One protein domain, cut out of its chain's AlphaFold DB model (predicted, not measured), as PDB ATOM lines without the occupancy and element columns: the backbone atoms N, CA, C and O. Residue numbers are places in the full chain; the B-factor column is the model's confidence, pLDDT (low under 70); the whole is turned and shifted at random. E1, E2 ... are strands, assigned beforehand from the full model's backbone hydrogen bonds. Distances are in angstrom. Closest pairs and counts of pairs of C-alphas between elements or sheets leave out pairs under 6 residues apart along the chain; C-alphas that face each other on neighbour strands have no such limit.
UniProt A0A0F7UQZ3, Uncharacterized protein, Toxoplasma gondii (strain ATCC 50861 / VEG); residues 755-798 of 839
ATOM      1  N   PRO A 755      -2.115 -37.897  37.788       92.44
ATOM      2  CA  PRO A 755      -1.165 -36.831  38.127       92.44
ATOM      3  C   PRO A 755      -1.597 -35.449  37.610       92.44
ATOM      4  O   PRO A 755      -1.207 -34.423  38.163       92.44
ATOM      5  N   THR A 756      -2.419 -35.413  36.559       95.12
ATOM      6  CA  THR A 756      -2.924 -34.196  35.916       95.12
ATOM      7  C   THR A 756      -4.426 -34.307  35.674       95.12
ATOM      8  O   THR A 756      -4.882 -35.285  35.079       95.12
ATOM      9  N   CYS A 757      -5.189 -33.286  36.068       96.50
ATOM     10  CA  CYS A 757      -6.580 -33.144  35.635       96.50
ATOM     11  C   CYS A 757      -6.686 -32.855  34.123       96.50
ATOM     12  O   CYS A 757      -5.735 -32.342  33.528       96.50
ATOM     13  N   PRO A 758      -7.863 -33.076  33.504       96.25
ATOM     14  CA  PRO A 758      -8.195 -32.467  32.217       96.25
ATOM     15  C   PRO A 758      -8.129 -30.933  32.301       96.25
ATOM     16  O   PRO A 758      -8.613 -30.355  33.275       96.25
ATOM     17  N   SER A 759      -7.587 -30.285  31.264       95.56
ATOM     18  CA  SER A 759      -7.344 -28.829  31.177       95.56
ATOM     19  C   SER A 759      -8.549 -27.961  31.545       95.56
ATOM     20  O   SER A 759      -8.422 -26.950  32.231       95.56
ATOM     21  N   ASP A 760      -9.728 -28.375  31.096       95.75
ATOM     22  CA  ASP A 760     -10.969 -27.611  31.198       95.75
ATOM     23  C   ASP A 760     -11.775 -27.947  32.459       95.75
ATOM     24  O   ASP A 760     -12.941 -27.567  32.567       95.75
ATOM     25  N   CYS A 761     -11.181 -28.667  33.416       97.69
ATOM     26  CA  CYS A 761     -11.842 -29.114  34.635       97.69
ATOM     27  C   CYS A 761     -11.370 -28.336  35.874       97.69
ATOM     28  O   CYS A 761     -10.179 -28.130  36.076       97.69
ATOM     29  N   GLU A 762     -12.312 -27.928  36.725       97.44
ATOM     30  CA  GLU A 762     -12.070 -27.332  38.049       97.44
ATOM     31  C   GLU A 762     -12.265 -28.372  39.164       97.44
ATOM     32  O   GLU A 762     -11.523 -28.394  40.147       97.44
ATOM     33  N   ILE A 763     -13.257 -29.257  39.009       97.50
ATOM     34  CA  ILE A 763     -13.533 -30.353  39.943       97.50
ATOM     35  C   ILE A 763     -13.691 -31.646  39.149       97.50
ATOM     36  O   ILE A 763     -14.657 -31.803  38.402       97.50
ATOM     37  N   TYR A 764     -12.762 -32.577  39.334       97.81
ATOM     38  CA  TYR A 764     -12.703 -33.865  38.647       97.81
ATOM     39  C   TYR A 764     -13.026 -35.011  39.610       97.81
ATOM     40  O   TYR A 764     -12.730 -34.936  40.804       97.81
ATOM     41  N   PHE A 765     -13.631 -36.076  39.097       97.62
ATOM     42  CA  PHE A 765     -13.803 -37.347  39.788       97.62
ATOM     43  C   PHE A 765     -12.999 -38.411  39.047       97.62
ATOM     44  O   PHE A 765     -13.243 -38.652  37.867       97.62
ATOM     45  N   ASP A 766     -12.050 -39.045  39.729       96.69
ATOM     46  CA  ASP A 766     -11.171 -40.071  39.141       96.69
ATOM     47  C   ASP A 766     -11.820 -41.468  39.059       96.69
ATOM     48  O   ASP A 766     -11.243 -42.389  38.486       96.69
ATOM     49  N   GLY A 767     -13.029 -41.620  39.610       97.06
ATOM     50  CA  GLY A 767     -13.721 -42.901  39.763       97.06
ATOM     51  C   GLY A 767     -13.764 -43.428  41.204       97.06
ATOM     52  O   GLY A 767     -14.455 -44.411  41.462       97.06
ATOM     53  N   CYS A 768     -13.090 -42.768  42.151       97.62
ATOM     54  CA  CYS A 768     -13.122 -43.027  43.596       97.62
ATOM     55  C   CYS A 768     -13.126 -41.729  44.430       97.62
ATOM     56  O   CYS A 768     -13.930 -41.571  45.358       97.62
ATOM     57  N   THR A 769     -12.222 -40.793  44.122       97.06
ATOM     58  CA  THR A 769     -12.014 -39.545  44.859       97.06
ATOM     59  C   THR A 769     -12.417 -38.320  44.047       97.06
ATOM     60  O   THR A 769     -12.462 -38.324  42.817       97.06
ATOM     61  N   THR A 770     -12.755 -37.247  44.763       97.50
ATOM     62  CA  THR A 770     -13.029 -35.941  44.165       97.50
ATOM     63  C   THR A 770     -11.800 -35.058  44.317       97.50
ATOM     64  O   THR A 770     -11.328 -34.831  45.436       97.50
ATOM     65  N   CYS A 771     -11.321 -34.532  43.197       97.94
ATOM     66  CA  CYS A 771     -10.150 -33.681  43.097       97.94
ATOM     67  C   CYS A 771     -10.537 -32.255  42.718       97.94
ATOM     68  O   CYS A 771     -11.328 -32.047  41.799       97.94
ATOM     69  N   ARG A 772      -9.944 -31.269  43.396       97.69
ATOM     70  CA  ARG A 772      -9.870 -29.898  42.879       97.69
ATOM     71  C   ARG A 772      -8.667 -29.800  41.953       97.69
ATOM     72  O   ARG A 772      -7.568 -30.206  42.321       97.69
ATOM     73  N   CYS A 773      -8.889 -29.278  40.763       97.75
ATOM     74  CA  CYS A 773      -7.887 -29.162  39.720       97.75
ATOM     75  C   CYS A 773      -7.260 -27.769  39.752       97.75
ATOM     76  O   CYS A 773      -7.966 -26.762  39.797       97.75
ATOM     77  N   THR A 774      -5.935 -27.714  39.713       96.06
ATOM     78  CA  THR A 774      -5.158 -26.481  39.567       96.06
ATOM     79  C   THR A 774      -4.256 -26.605  38.343       96.06
ATOM     80  O   THR A 774      -3.999 -27.707  37.860       96.06
ATOM     81  N   ASP A 775      -3.738 -25.485  37.838       93.31
ATOM     82  CA  ASP A 775      -2.919 -25.446  36.614       93.31
ATOM     83  C   ASP A 775      -1.560 -26.181  36.721       93.31
ATOM     84  O   ASP A 775      -0.789 -26.195  35.765       93.31
ATOM     85  N   GLY A 776      -1.272 -26.813  37.867       91.25
ATOM     86  CA  GLY A 776      -0.111 -27.678  38.093       91.25
ATOM     87  C   GLY A 776      -0.420 -29.061  38.686       91.25
ATOM     88  O   GLY A 776       0.526 -29.773  39.009       91.25
ATOM     89  N   GLY A 777      -1.688 -29.466  38.865       93.19
ATOM     90  CA  GLY A 777      -2.008 -30.801  39.396       93.19
ATOM     91  C   GLY A 777      -3.421 -30.988  39.961       93.19
ATOM     92  O   GLY A 777      -4.300 -30.137  39.828       93.19
ATOM     93  N   ALA A 778      -3.641 -32.138  40.603       95.81
ATOM     94  CA  ALA A 778      -4.919 -32.536  41.194       95.81
ATOM     95  C   ALA A 778      -4.829 -32.638  42.732       95.81
ATOM     96  O   ALA A 778      -4.176 -33.525  43.277       95.81
ATOM     97  N   MET A 779      -5.523 -31.753  43.454       96.25
ATOM     98  CA  MET A 779      -5.684 -31.836  44.912       96.25
ATOM     99  C   MET A 779      -6.891 -32.712  45.259       96.25
ATOM    100  O   MET A 779      -8.027 -32.243  45.368       96.25
ATOM    101  N   CYS A 780      -6.633 -34.008  45.405       96.88
ATOM    102  CA  CYS A 780      -7.644 -35.036  45.641       96.88
ATOM    103  C   CYS A 780      -7.944 -35.243  47.128       96.88
ATOM    104  O   CYS A 780      -7.040 -35.430  47.944       96.88
ATOM    105  N   ARG A 781      -9.232 -35.251  47.503       95.00
ATOM    106  CA  ARG A 781      -9.633 -35.613  48.869       95.00
ATOM    107  C   ARG A 781      -9.449 -37.116  49.045       95.00
ATOM    108  O   ARG A 781     -10.285 -37.883  48.580       95.00
ATOM    109  N   TYR A 782      -8.391 -37.512  49.748       89.12
ATOM    110  CA  TYR A 782      -8.020 -38.915  49.942       89.12
ATOM    111  C   TYR A 782      -9.201 -39.759  50.454       89.12
ATOM    112  O   TYR A 782      -9.729 -39.537  51.548       89.12
ATOM    113  N   ARG A 783      -9.620 -40.734  49.644       92.00
ATOM    114  CA  ARG A 783     -10.528 -41.828  50.009       92.00
ATOM    115  C   ARG A 783      -9.926 -43.098  49.428       92.00
ATOM    116  O   ARG A 783      -9.361 -43.061  48.339       92.00
ATOM    117  N   TRP A 784     -10.030 -44.200  50.157       92.69
ATOM    118  CA  TRP A 784      -9.523 -45.485  49.698       92.69
ATOM    119  C   TRP A 784     -10.684 -46.301  49.129       92.69
ATOM    120  O   TRP A 784     -11.650 -46.575  49.844       92.69
ATOM    121  N   CYS A 785     -10.601 -46.655  47.848       96.00
ATOM    122  CA  CYS A 785     -11.510 -47.588  47.189       96.00
ATOM    123  C   CYS A 785     -10.684 -48.768  46.678       96.00
ATOM    124  O   CYS A 785      -9.614 -48.559  46.114       96.00
ATOM    125  N   ALA A 786     -11.182 -49.996  46.832       95.69
ATOM    126  CA  ALA A 786     -10.542 -51.170  46.233       95.69
ATOM    127  C   ALA A 786     -10.730 -51.218  44.702       95.69
ATOM    128  O   ALA A 786      -9.900 -51.771  43.986       95.69
ATOM    129  N   GLN A 787     -11.825 -50.634  44.210       96.81
ATOM    130  CA  GLN A 787     -12.239 -50.634  42.808       96.81
ATOM    131  C   GLN A 787     -12.796 -49.266  42.409       96.81
ATOM    132  O   GLN A 787     -13.306 -48.519  43.250       96.81
ATOM    133  N   ILE A 788     -12.730 -48.971  41.115       95.69
ATOM    134  CA  ILE A 788     -13.326 -47.797  40.472       95.69
ATOM    135  C   ILE A 788     -14.857 -47.943  40.460       95.69
ATOM    136  O   ILE A 788     -15.390 -48.885  39.875       95.69
ATOM    137  N   VAL A 789     -15.575 -47.020  41.116       96.69
ATOM    138  CA  VAL A 789     -17.042 -47.089  41.299       96.69
ATOM    139  C   VAL A 789     -17.844 -46.380  40.204       96.69
ATOM    140  O   VAL A 789     -19.025 -46.668  40.027       96.69
ATOM    141  N   SER A 790     -17.220 -45.485  39.438       96.69
ATOM    142  CA  SER A 790     -17.760 -44.958  38.178       96.69
ATOM    143  C   SER A 790     -16.621 -44.637  37.219       96.69
ATOM    144  O   SER A 790     -15.488 -44.457  37.655       96.69
ATOM    145  N   ALA A 791     -16.919 -44.480  35.929       96.44
ATOM    146  CA  ALA A 791     -15.942 -43.923  34.999       96.44
ATOM    147  C   ALA A 791     -15.462 -42.528  35.477       96.44
ATOM    148  O   ALA A 791     -16.263 -41.778  36.063       96.44
ATOM    149  N   PRO A 792     -14.189 -42.166  35.236       96.56
ATOM    150  CA  PRO A 792     -13.674 -40.842  35.558       96.56
ATOM    151  C   PRO A 792     -14.417 -39.748  34.777       96.56
ATOM    152  O   PRO A 792     -14.657 -39.871  33.576       96.56
ATOM    153  N   THR A 793     -14.798 -38.666  35.457       97.50
ATOM    154  CA  THR A 793     -15.676 -37.613  34.917       97.50
ATOM    155  C   THR A 793     -15.331 -36.235  35.476       97.50
ATOM    156  O   THR A 793     -14.958 -36.085  36.636       97.50
ATOM    157  N   CYS A 794     -15.484 -35.186  34.665       97.81
ATOM    158  CA  CYS A 794     -15.409 -33.813  35.165       97.81
ATOM    159  C   CYS A 794     -16.758 -33.409  35.784       97.81
ATOM    160  O   CYS A 794     -17.780 -33.448  35.102       97.81
ATOM    161  N   LEU A 795     -16.762 -33.021  37.063       97.44
ATOM    162  CA  LEU A 795     -17.959 -32.597  37.803       97.44
ATOM    163  C   LEU A 795     -18.249 -31.096  37.651       97.44
ATOM    164  O   LEU A 795     -19.405 -30.685  37.717       97.44
ATOM    165  N   LYS A 796     -17.208 -30.275  37.467       97.50
ATOM    166  CA  LYS A 796     -17.323 -28.836  37.191       97.50
ATOM    167  C   LYS A 796     -16.207 -28.401  36.249       97.50
ATOM    168  O   LYS A 796     -15.035 -28.604  36.566       97.50
ATOM    169  N   SER A 797     -16.563 -27.796  35.120       95.81
ATOM    170  CA  SER A 797     -15.615 -27.262  34.140       95.81
ATOM    171  C   SER A 797     -15.231 -25.807  34.429       95.81
ATOM    172  O   SER A 797     -16.039 -25.017  34.916       95.81
ATOM    173  N   LYS A 798     -13.982 -25.454  34.110       93.56
ATOM    174  CA  LYS A 798     -13.328 -24.175  34.444       93.56
ATOM    175  C   LYS A 798     -13.870 -22.970  33.655       93.56
ATOM    176  O   LYS A 798     -13.711 -21.834  34.085       93.56
TER     177      LYS A 798
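AT A GLANCE: This is residues 755 to 798 of the 839 residues of an uncharacterized protein of Toxoplasma gondii (strain ATCC 50861 / VEG) (UniProt A0A0F7UQZ3). A small twisted sheet of four short antiparallel strands makes the body, and one long loop, residues 781 to 792, swings out past one end of the sheet as it passes from edge strand E3 to the opposite edge strand E4. The first residues, 755 to 760, run behind one face of the sheet before E1 begins. The printed part has 44 residues, with no named helix and E1, E2, E3 and E4 along the chain; the sheet's order is E3, E2, E1, E4. The class is all strand, though named strands hold 19 of the 44 residues. The whole is compact, with a radius of gyration of the C-alphas of 9.8 A, yet elongated, spanning 28 by 16 by 13 A.

HOW THE PARTS SIT: Look first at E1, residues 761 to 765, and E2, residues 770 to 774, an antiparallel hairpin at 154 degrees, where N 771 and O 764 are 2.8 A apart, within hydrogen-bond range. E3, residues 777 to 780, forms the next hairpin with E2, at 152 degrees, with N 779 and O 772 at 2.8 A. E1, E2 and E3 are a meander, each strand the antiparallel neighbour of the one before. E4, residues 793 to 797, is antiparallel to E1 at 155 degrees, with N 795 and O 763 at 2.8 A; this closes a Greek key, a meander whose first strand pairs with the fourth. E3 and E4 are apart.

IN THESE COORDINATES: Find C-alpha 761 at (-11.842, -29.114, 34.635), where E1 begins and runs 9.9 A. E2 runs 13.1 A and E3 9.4 A. E4 runs 10.4 A to C-alpha 797 at (-15.615, -27.262, 34.140).

THE WHOLE: The two C-alphas farthest apart, those of Ala 786 and Lys 798, are 29.6 A apart. The sheet is only just strongly twisted, its C-alphas up to 4.2 A off the best plane. The links E1 to E2 and E2 to E3 are tight; E3 to E4 is long, with 12 residues. The printed part has no cut, and no printed residue is under 70 in pLDDT.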